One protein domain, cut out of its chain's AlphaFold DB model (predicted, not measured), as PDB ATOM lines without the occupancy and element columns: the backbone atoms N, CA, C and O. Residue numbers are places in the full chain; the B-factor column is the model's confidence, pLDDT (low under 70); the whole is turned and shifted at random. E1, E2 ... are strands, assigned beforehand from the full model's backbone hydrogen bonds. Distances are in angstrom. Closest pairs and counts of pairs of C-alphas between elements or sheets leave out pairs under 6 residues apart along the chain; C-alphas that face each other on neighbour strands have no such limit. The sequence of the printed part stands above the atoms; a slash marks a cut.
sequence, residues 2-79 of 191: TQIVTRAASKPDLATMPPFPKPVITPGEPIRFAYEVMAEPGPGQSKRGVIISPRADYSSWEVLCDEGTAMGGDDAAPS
ATOM      1  N   THR A   2       3.241  18.972  27.501       83.00
ATOM      2  CA  THR A   2       1.985  19.022  28.259       83.00
ATOM      3  C   THR A   2       2.290  18.797  29.737       83.00
ATOM      4  O   THR A   2       3.083  17.922  30.078       83.00
ATOM      5  N   GLN A   3       1.712  19.612  30.617       94.69
ATOM      6  CA  GLN A   3       1.830  19.387  32.055       94.69
ATOM      7  C   GLN A   3       0.867  18.270  32.459       94.69
ATOM      8  O   GLN A   3      -0.332  18.383  32.239       94.69
ATOM      9  N   ILE A   4       1.407  17.200  33.039       97.06
ATOM     10  CA  ILE A   4       0.639  16.018  33.462       97.06
ATOM     11  C   ILE A   4      -0.141  16.290  34.756       97.06
ATOM     12  O   ILE A   4      -1.190  15.700  34.979       97.06
ATOM     13  N   VAL A   5       0.363  17.190  35.602       97.00
ATOM     14  CA  VAL A   5      -0.290  17.607  36.845       97.00
ATOM     15  C   VAL A   5      -0.333  19.127  36.891       97.00
ATOM     16  O   VAL A   5       0.705  19.785  36.778       97.00
ATOM     17  N   THR A   6      -1.522  19.687  37.079       96.81
ATOM     18  CA  THR A   6      -1.750  21.133  37.183       96.81
ATOM     19  C   THR A   6      -2.703  21.435  38.335       96.81
ATOM     20  O   THR A   6      -3.445  20.573  38.808       96.81
ATOM     21  N   ARG A   7      -2.671  22.665  38.858       95.62
ATOM     22  CA  ARG A   7      -3.666  23.085  39.855       95.62
ATOM     23  C   ARG A   7      -5.039  23.102  39.193       95.62
ATOM     24  O   ARG A   7      -5.200  23.751  38.164       95.62
ATOM     25  N   ALA A   8      -6.014  22.443  39.811       94.00
ATOM     26  CA  ALA A   8      -7.376  22.444  39.301       94.00
ATOM     27  C   ALA A   8      -7.955  23.865  39.357       94.00
ATOM     28  O   ALA A   8      -7.849  24.549  40.380       94.00
ATOM     29  N   ALA A   9      -8.577  24.304  38.262       90.00
ATOM     30  CA  ALA A   9      -9.230  25.610  38.189       90.00
ATOM     31  C   ALA A   9     -10.482  25.684  39.082       90.00
ATOM     32  O   ALA A   9     -10.836  26.753  39.580       90.00
ATOM     33  N   SER A  10     -11.137  24.545  39.306       87.00
ATOM     34  CA  SER A  10     -12.308  24.399  40.164       87.00
ATOM     35  C   SER A  10     -12.332  23.022  40.832       87.00
ATOM     36  O   SER A  10     -11.614  22.102  40.435       87.00
ATOM     37  N   LYS A  11     -13.149  22.889  41.881       87.75
ATOM     38  CA  LYS A  11     -13.468  21.603  42.507       87.75
ATOM     39  C   LYS A  11     -14.784  21.110  41.899       87.75
ATOM     40  O   LYS A  11     -15.779  21.808  42.082       87.75
ATOM     41  N   PRO A  12     -14.800  19.999  41.147       90.38
ATOM     42  CA  PRO A  12     -16.047  19.453  40.635       90.38
ATOM     43  C   PRO A  12     -16.884  18.879  41.782       90.38
ATOM     44  O   PRO A  12     -16.331  18.325  42.733       90.38
ATOM     45  N   ASP A  13     -18.205  18.986  41.667       89.69
ATOM     46  CA  ASP A  13     -19.130  18.290  42.559       89.69
ATOM     47  C   ASP A  13     -19.237  16.814  42.153       89.69
ATOM     48  O   ASP A  13     -19.263  16.475  40.965       89.69
ATOM     49  N   LEU A  14     -19.325  15.920  43.140       93.31
ATOM     50  CA  LEU A  14     -19.617  14.512  42.894       93.31
ATOM     51  C   LEU A  14     -21.131  14.320  42.782       93.31
ATOM     52  O   LEU A  14     -21.862  14.566  43.736       93.31
ATOM     53  N   ALA A  15     -21.603  13.851  41.627       92.38
ATOM     54  CA  ALA A  15     -23.038  13.784  41.339       92.38
ATOM     55  C   ALA A  15     -23.812  12.786  42.221       92.38
ATOM     56  O   ALA A  15     -24.989  12.997  42.497       92.38
ATOM     57  N   THR A  16     -23.174  11.687  42.631       93.81
ATOM     58  CA  THR A  16     -23.856  10.546  43.272       93.81
ATOM     59  C   THR A  16     -23.282  10.162  44.633       93.81
ATOM     60  O   THR A  16     -23.880   9.354  45.343       93.81
ATOM     61  N   MET A  17     -22.138  10.734  45.018       92.94
ATOM     62  CA  MET A  17     -21.552  10.509  46.336       92.94
ATOM     63  C   MET A  17     -22.119  11.537  47.320       92.94
ATOM     64  O   MET A  17     -22.022  12.738  47.059       92.94
ATOM     65  N   PRO A  18     -22.706  11.111  48.452       90.75
ATOM     66  CA  PRO A  18     -23.140  12.051  49.473       90.75
ATOM     67  C   PRO A  18     -21.924  12.771  50.078       90.75
ATOM     68  O   PRO A  18     -20.856  12.162  50.190       90.75
ATOM     69  N   PRO A  19     -22.069  14.030  50.530       89.06
ATOM     70  CA  PRO A  19     -20.965  14.761  51.144       89.06
ATOM     71  C   PRO A  19     -20.360  13.997  52.324       89.06
ATOM     72  O   PRO A  19     -21.075  13.607  53.254       89.06
ATOM     73  N   PHE A  20     -19.037  13.831  52.332       90.25
ATOM     74  CA  PHE A  20     -18.359  13.247  53.483       90.25
ATOM     75  C   PHE A  20     -18.302  14.253  54.652       90.25
ATOM     76  O   PHE A  20     -17.957  15.424  54.442       90.25
ATOM     77  N   PRO A  21     -18.616  13.845  55.899       88.62
ATOM     78  CA  PRO A  21     -18.576  14.746  57.046       88.62
ATOM     79  C   PRO A  21     -17.198  15.383  57.240       88.62
ATOM     80  O   PRO A  21     -16.164  14.721  57.141       88.62
ATOM     81  N   LYS A  22     -17.179  16.677  57.582       85.81
ATOM     82  CA  LYS A  22     -15.923  17.366  57.903       85.81
ATOM     83  C   LYS A  22     -15.248  16.692  59.106       85.81
ATOM     84  O   LYS A  22     -15.942  16.404  60.085       85.81
ATOM     85  N   PRO A  23     -13.919  16.489  59.079       87.38
ATOM     86  CA  PRO A  23     -13.218  15.847  60.183       87.38
ATOM     87  C   PRO A  23     -13.385  16.641  61.484       87.38
ATOM     88  O   PRO A  23     -13.070  17.832  61.532       87.38
ATOM     89  N   VAL A  24     -13.839  15.973  62.544       88.69
ATOM     90  CA  VAL A  24     -13.825  16.495  63.918       88.69
ATOM     91  C   VAL A  24     -12.662  15.835  64.646       88.69
ATOM     92  O   VAL A  24     -12.532  14.612  64.631       88.69
ATOM     93  N   ILE A  25     -11.782  16.642  65.237       90.75
ATOM     94  CA  ILE A  25     -10.617  16.139  65.967       90.75
ATOM     95  C   ILE A  25     -11.009  15.973  67.434       90.75
ATOM     96  O   ILE A  25     -11.056  16.951  68.179       90.75
ATOM     97  N   THR A  26     -11.253  14.730  67.839       93.25
ATOM     98  CA  THR A  26     -11.455  14.356  69.242       93.25
ATOM     99  C   THR A  26     -10.180  13.695  69.774       93.25
ATOM    100  O   THR A  26      -9.693  12.740  69.162       93.25
ATOM    101  N   PRO A  27      -9.599  14.163  70.895       93.56
ATOM    102  CA  PRO A  27      -8.438  13.511  71.493       93.56
ATOM    103  C   PRO A  27      -8.692  12.023  71.772       93.56
ATOM    104  O   PRO A  27      -9.681  11.670  72.405       93.56
ATOM    105  N   GLY A  28      -7.784  11.157  71.316       93.19
ATOM    106  CA  GLY A  28      -7.883   9.705  71.498       93.19
ATOM    107  C   GLY A  28      -8.749   8.974  70.465       93.19
ATOM    108  O   GLY A  28      -8.730   7.747  70.445       93.19
ATOM    109  N   GLU A  29      -9.450   9.688  69.579       93.81
ATOM    110  CA  GLU A  29     -10.221   9.078  68.493       93.81
ATOM    111  C   GLU A  29      -9.494   9.191  67.141       93.81
ATOM    112  O   GLU A  29      -8.739  10.143  66.908       93.81
ATOM    113  N   PRO A  30      -9.726   8.249  66.208       91.12
ATOM    114  CA  PRO A  30      -9.218   8.373  64.849       91.12
ATOM    115  C   PRO A  30      -9.806   9.593  64.132       91.12
ATOM    116  O   PRO A  30     -11.023   9.767  64.073       91.12
ATOM    117  N   ILE A  31      -8.945  10.389  63.497       91.88
ATOM    118  CA  ILE A  31      -9.383  11.448  62.583       91.88
ATOM    119  C   ILE A  31      -9.884  10.786  61.297       91.88
ATOM    120  O   ILE A  31      -9.128  10.087  60.622       91.88
ATOM    121  N   ARG A  32     -11.151  11.017  60.941       91.50
ATOM    122  CA  ARG A  32     -11.777  10.466  59.730       91.50
ATOM    123  C   ARG A  32     -11.914  11.545  58.665       91.50
ATOM    124  O   ARG A  32     -12.481  12.600  58.932       91.50
ATOM    125  N   PHE A  33     -11.405  11.273  57.470       91.88
ATOM    126  CA  PHE A  33     -11.480  12.143  56.297       91.88
ATOM    127  C   PHE A  33     -11.536  11.285  55.028       91.88
ATOM    128  O   PHE A  33     -11.070  10.146  55.043       91.88
ATOM    129  N   ALA A  34     -12.075  11.834  53.940       91.62
ATOM    130  CA  ALA A  34     -12.167  11.157  52.649       91.62
ATOM    131  C   ALA A  34     -11.362  11.903  51.584       91.62
ATOM    132  O   ALA A  34     -11.440  13.125  51.494       91.62
ATOM    133  N   TYR A  35     -10.598  11.169  50.779       91.75
ATOM    134  CA  TYR A  35     -10.119  11.682  49.499       91.75
ATOM    135  C   TYR A  35     -11.131  11.326  48.423       91.75
ATOM    136  O   TYR A  35     -11.620  10.200  48.369       91.75
ATOM    137  N   GLU A  36     -11.410  12.294  47.567       94.38
ATOM    138  CA  GLU A  36     -12.409  12.191  46.517       94.38
ATOM    139  C   GLU A  36     -11.754  12.510  45.177       94.38
ATOM    140  O   GLU A  36     -10.853  13.348  45.087       94.38
ATOM    141  N   VAL A  37     -12.190  11.821  44.128       95.94
ATOM    142  CA  VAL A  37     -11.720  12.058  42.765       95.94
ATOM    143  C   VAL A  37     -12.897  12.017  41.802       95.94
ATOM    144  O   VAL A  37     -13.871  11.300  42.026       95.94
ATOM    145  N   MET A  38     -12.776  12.757  40.708       96.38
ATOM    146  CA  MET A  38     -13.630  12.622  39.530       96.38
ATOM    147  C   MET A  38     -12.713  12.417  38.328       96.38
ATOM    148  O   MET A  38     -11.714  13.122  38.211       96.38
ATOM    149  N   ALA A  39     -13.009  11.446  37.467       97.06
ATOM    150  CA  ALA A  39     -12.207  11.166  36.283       97.06
ATOM    151  C   ALA A  39     -13.089  10.857  35.073       97.06
ATOM    152  O   ALA A  39     -14.169  10.283  35.205       97.06
ATOM    153  N   GLU A  40     -12.596  11.215  33.892       97.06
ATOM    154  CA  GLU A  40     -13.271  11.048  32.611       97.06
ATOM    155  C   GLU A  40     -12.298  10.459  31.580       97.06
ATOM    156  O   GLU A  40     -11.116  10.836  31.551       97.06
ATOM    157  N   PRO A  41     -12.769   9.552  30.707       97.50
ATOM    158  CA  PRO A  41     -11.955   9.045  29.616       97.50
ATOM    159  C   PRO A  41     -11.737  10.121  28.544       97.50
ATOM    160  O   PRO A  41     -12.576  10.996  28.308       97.50
ATOM    161  N   GLY A  42     -10.595  10.032  27.876       96.25
ATOM    162  CA  GLY A  42     -10.291  10.709  26.624       96.25
ATOM    163  C   GLY A  42     -10.163   9.707  25.469       96.25
ATOM    164  O   GLY A  42     -10.574   8.551  25.593       96.25
ATOM    165  N   PRO A  43      -9.618  10.136  24.319       94.62
ATOM    166  CA  PRO A  43      -9.291   9.238  23.216       94.62
ATOM    167  C   PRO A  43      -8.283   8.154  23.633       94.62
ATOM    168  O   PRO A  43      -7.326   8.439  24.356       94.62
ATOM    169  N   GLY A  44      -8.470   6.925  23.144       94.12
ATOM    170  CA  GLY A  44      -7.558   5.809  23.415       94.12
ATOM    171  C   GLY A  44      -7.480   5.468  24.904       94.12
ATOM    172  O   GLY A  44      -8.506   5.259  25.548       94.12
ATOM    173  N   GLN A  45      -6.258   5.413  25.443       96.75
ATOM    174  CA  GLN A  45      -6.010   5.195  26.873       96.75
ATOM    175  C   GLN A  45      -5.836   6.486  27.681       96.75
ATOM    176  O   GLN A  45      -5.648   6.406  28.898       96.75
ATOM    177  N   SER A  46      -5.973   7.661  27.061       97.38
ATOM    178  CA  SER A  46      -5.887   8.921  27.794       97.38
ATOM    179  C   SER A  46      -7.075   9.096  28.741       97.38
ATOM    180  O   SER A  46      -8.217   8.739  28.443       97.38
ATOM    181  N   LYS A  47      -6.799   9.632  29.925       98.00
ATOM    182  CA  LYS A  47      -7.758   9.867  31.005       98.00
ATOM    183  C   LYS A  47      -7.390  11.193  31.667       98.00
ATOM    184  O   LYS A  47      -6.209  11.504  31.835       98.00
ATOM    185  N   ARG A  48      -8.393  11.971  32.066       97.38
ATOM    186  CA  ARG A  48      -8.212  13.179  32.886       97.38
ATOM    187  C   ARG A  48      -8.992  13.027  34.178       97.38
ATOM    188  O   ARG A  48     -10.066  12.433  34.171       97.38
ATOM    189  N   GLY A  49      -8.496  13.582  35.270       97.12
ATOM    190  CA  GLY A  49      -9.251  13.609  36.513       97.12
ATOM    191  C   GLY A  49      -8.835  14.732  37.438       97.12
ATOM    192  O   GLY A  49      -7.780  15.334  37.269       97.12
ATOM    193  N   VAL A  50      -9.676  15.006  38.428       97.25
ATOM    194  CA  VAL A  50      -9.432  15.998  39.470       97.25
ATOM    195  C   VAL A  50      -9.383  15.298  40.821       97.25
ATOM    196  O   VAL A  50     -10.340  14.638  41.220       97.25
ATOM    197  N   ILE A  51      -8.276  15.479  41.539       96.19
ATOM    198  CA  ILE A  51      -8.144  15.113  42.949       96.19
ATOM    199  C   ILE A  51      -8.763  16.225  43.792       96.19
ATOM    200  O   ILE A  51      -8.248  17.348  43.824       96.19
ATOM    201  N   ILE A  52      -9.841  15.905  44.503       93.25
ATOM    202  CA  ILE A  52     -10.560  16.816  45.390       93.25
ATOM    203  C   ILE A  52      -9.960  16.692  46.788       93.25
ATOM    204  O   ILE A  52      -9.903  15.622  47.395       93.25
ATOM    205  N   SER A  53      -9.461  17.809  47.305       85.94
ATOM    206  CA  SER A  53      -8.724  17.792  48.564       85.94
ATOM    207  C   SER A  53      -9.671  17.772  49.766       85.94
ATOM    208  O   SER A  53     -10.544  18.642  49.836       85.94
ATOM    209  N   PRO A  54      -9.433  16.906  50.773       82.94
ATOM    210  CA  PRO A  54     -10.271  16.810  51.975       82.94
ATOM    211  C   PRO A  54     -10.242  18.055  52.862       82.94
ATOM    212  O   PRO A  54     -11.070  18.211  53.761       82.94
ATOM    213  N   ARG A  55      -9.236  18.914  52.683       79.19
ATOM    214  CA  ARG A  55      -8.985  20.064  53.546       79.19
ATOM    215  C   ARG A  55      -9.073  21.367  52.768       79.19
ATOM    216  O   ARG A  55      -8.677  21.447  51.606       79.19
ATOM    217  N   ALA A  56      -9.565  22.406  53.436       76.19
ATOM    218  CA  ALA A  56      -9.703  23.738  52.849       76.19
ATOM    219  C   ALA A  56      -8.349  24.405  52.545       76.19
ATOM    220  O   ALA A  56      -8.272  25.227  51.639       76.19
ATOM    221  N   ASP A  57      -7.292  24.034  53.273       83.00
ATOM    222  CA  ASP A  57      -5.919  24.508  53.074       83.00
ATOM    223  C   ASP A  57      -5.158  23.727  51.986       83.00
ATOM    224  O   ASP A  57      -4.015  24.057  51.674       83.00
ATOM    225  N   TYR A  58      -5.774  22.703  51.385       85.19
ATOM    226  CA  TYR A  58      -5.171  21.908  50.319       85.19
ATOM    227  C   TYR A  58      -5.720  22.329  48.956       85.19
ATOM    228  O   TYR A  58      -6.899  22.643  48.781       85.19
ATOM    229  N   SER A  59      -4.830  22.319  47.968       90.19
ATOM    230  CA  SER A  59      -5.181  22.586  46.575       90.19
ATOM    231  C   SER A  59      -5.613  21.304  45.888       90.19
ATOM    232  O   SER A  59      -4.977  20.268  46.078       90.19
ATOM    233  N   SER A  60      -6.663  21.397  45.079       93.88
ATOM    234  CA  SER A  60      -7.083  20.319  44.187       93.88
ATOM    235  C   SER A  60      -6.229  20.326  42.924       93.88
ATOM    236  O   SER A  60      -5.710  21.374  42.525       93.88
ATOM    237  N   TRP A  61      -6.049  19.153  42.327       96.38
ATOM    238  CA  TRP A  61      -5.114  18.952  41.220       96.38
ATOM    239  C   TRP A  61      -5.811  18.252  40.070       96.38
ATOM    240  O   TRP A  61      -6.458  17.232  40.287       96.38
ATOM    241  N   GLU A  62      -5.664  18.797  38.869       97.12
ATOM    242  CA  GLU A  62      -5.977  18.083  37.640       97.12
ATOM    243  C   GLU A  62      -4.782  17.197  37.279       97.12
ATOM    244  O   GLU A  62      -3.625  17.620  37.373       97.12
ATOM    245  N   VAL A  63      -5.068  15.950  36.920       97.56
ATOM    246  CA  VAL A  63      -4.084  14.910  36.635       97.56
ATOM    247  C   VAL A  63      -4.440  14.234  35.318       97.56
ATOM    248  O   VAL A  63      -5.586  13.835  35.098       97.56
ATOM    249  N   LEU A  64      -3.438  14.086  34.458       98.12
ATOM    250  CA  LEU A  64      -3.498  13.269  33.257       98.12
ATOM    251  C   LEU A  64      -2.968  11.868  33.563       98.12
ATOM    252  O   LEU A  64      -2.000  11.693  34.308       98.12
ATOM    253  N   CYS A  65      -3.599  10.871  32.965       98.25
ATOM    254  CA  CYS A  65      -3.221   9.470  33.049       98.25
ATOM    255  C   CYS A  65      -3.316   8.859  31.653       98.25
ATOM    256  O   CYS A  65      -4.202   9.216  30.877       98.25
ATOM    257  N   ASP A  66      -2.403   7.954  31.334       97.88
ATOM    258  CA  ASP A  66      -2.368   7.259  30.046       97.88
ATOM    259  C   ASP A  66      -1.868   5.823  30.246       97.88
ATOM    260  O   ASP A  66      -1.763   5.366  31.380       97.88
ATOM    261  N   GLU A  67      -1.592   5.093  29.175       96.94
ATOM    262  CA  GLU A  67      -0.885   3.816  29.209       96.94
ATOM    263  C   GLU A  67       0.289   3.811  28.222       96.94
ATOM    264  O   GLU A  67       0.398   4.662  27.340       96.94
ATOM    265  N   GLY A  68       1.166   2.812  28.342       95.06
ATOM    266  CA  GLY A  68       2.208   2.580  27.344       95.06
ATOM    267  C   GLY A  68       1.637   2.116  25.998       95.06
ATOM    268  O   GLY A  68       0.537   1.561  25.914       95.06
ATOM    269  N   THR A  69       2.429   2.257  24.937       94.94
ATOM    270  CA  THR A  69       2.026   1.922  23.556       94.94
ATOM    271  C   THR A  69       1.575   0.474  23.368       94.94
ATOM    272  O   THR A  69       0.650   0.210  22.603       94.94
ATOM    273  N   ALA A  70       2.152  -0.471  24.117       90.69
ATOM    274  CA  ALA A  70       1.742  -1.879  24.107       90.69
ATOM    275  C   ALA A  70       0.294  -2.104  24.593       90.69
ATOM    276  O   ALA A  70      -0.318  -3.108  24.242       90.69
ATOM    277  N   MET A  71      -0.251  -1.168  25.372       88.06
ATOM    278  CA  MET A  71      -1.624  -1.180  25.887       88.06
ATOM    279  C   MET A  71      -2.549  -0.229  25.107       88.06
ATOM    280  O   MET A  71      -3.691  -0.005  25.509       88.06
ATOM    281  N   GLY A  72      -2.074   0.333  23.989       91.69
ATOM    282  CA  GLY A  72      -2.838   1.256  23.147       91.69
ATOM    283  C   GLY A  72      -2.914   2.692  23.671       91.69
ATOM    284  O   GLY A  72      -3.820   3.423  23.272       91.69
ATOM    285  N   GLY A  73      -2.012   3.080  24.579       95.44
ATOM    286  CA  GLY A  73      -1.813   4.480  24.962       95.44
ATOM    287  C   GLY A  73      -0.688   5.154  24.185       95.44
ATOM    288  O   GLY A  73      -0.015   4.526  23.365       95.44
ATOM    289  N   ASP A  74      -0.481   6.437  24.461       96.19
ATOM    290  CA  ASP A  74       0.506   7.275  23.776       96.19
ATOM    291  C   ASP A  74       1.787   7.470  24.608       96.19
ATOM    292  O   ASP A  74       2.676   8.220  24.199       96.19
ATOM    293  N   ASP A  75       1.893   6.807  25.771       96.25
ATOM    294  CA  ASP A  75       2.953   7.021  26.768       96.25
ATOM    295  C   ASP A  75       3.063   8.506  27.185       96.25
ATOM    296  O   ASP A  75       4.139   9.040  27.469       96.25
ATOM    297  N   ALA A  76       1.927   9.218  27.183       96.19
ATOM    298  CA  ALA A  76       1.874  10.668  27.376       96.19
ATOM    299  C   ALA A  76       1.744  11.091  28.852       96.19
ATOM    300  O   ALA A  76       1.928  12.267  29.186       96.19
ATOM    301  N   ALA A  77       1.419  10.151  29.739       97.19
ATOM    302  CA  ALA A  77       1.300  10.336  31.181       97.19
ATOM    303  C   ALA A  77       1.500   8.992  31.916       97.19
ATOM    304  O   ALA A  77       1.390   7.937  31.294       97.19
ATOM    305  N   PRO A  78       1.774   8.989  33.237       97.50
ATOM    306  CA  PRO A  78       1.890   7.758  34.009       97.50
ATOM    307  C   PRO A  78       0.629   6.892  33.936       97.50
ATOM    308  O   PRO A  78      -0.491   7.405  33.830       97.50
ATOM    309  N   SER A  79       0.828   5.580  34.080       97.56
ATOM    310  CA  SER A  79      -0.260   4.609  34.156       97.56
ATOM    311  C   SER A  79      -1.028   4.675  35.477       97.56
ATOM    312  O   SER A  79      -0.477   5.125  36.493       97.56
TER     313      SER A  79
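Overview. This is residues 2 to 79 of the 191 residues of the protein "OsmC-like protein" of Tropicibacter phthalicicus (UniProt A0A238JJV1). With little regular structure, this is a small twisted sheet of four strands and a long looping arm whose free tip, residues 25 to 30, sticks out and makes the length. The 78 printed residues have E1, E2, E3, E4 along the chain and no named helix: all strand. The antiparallel sheet runs E1 E4 E3 E2; the whole is loose, radius of gyration of the C-alphas 15.9 A, spanning 50 by 24 by 24 A.

Along the chain. Find C-alpha 5 at (-0.290, 17.607, 36.845); E1 runs to residue 7. E2, residues 36 to 41, is 17.2 A long; E3, 47 to 52, 16.2 A; E4, 61 to 65, 12.7 A, ending at (-3.221, 9.470, 33.049).

Arrangement. Look between edge strand E1 and E4 for N 6 and O 62, 3.0 A. In hairpin E3 and E4, find N 49 and O 63, 2.9 A. In hairpin E2 and E3, find N 40 and O 48, 2.8 A. E2 E3 E4 form a meander, each the antiparallel neighbour of the one before; E1, antiparallel neighbour of E4, completes a Greek key.

Size, cuts and confidence. The farthest C-alphas, Pro 27 and Ala 70, are 50.9 A apart. Link E1 to E2 is long, 28 residues. The printed part has no cut; no printed residue is under 70.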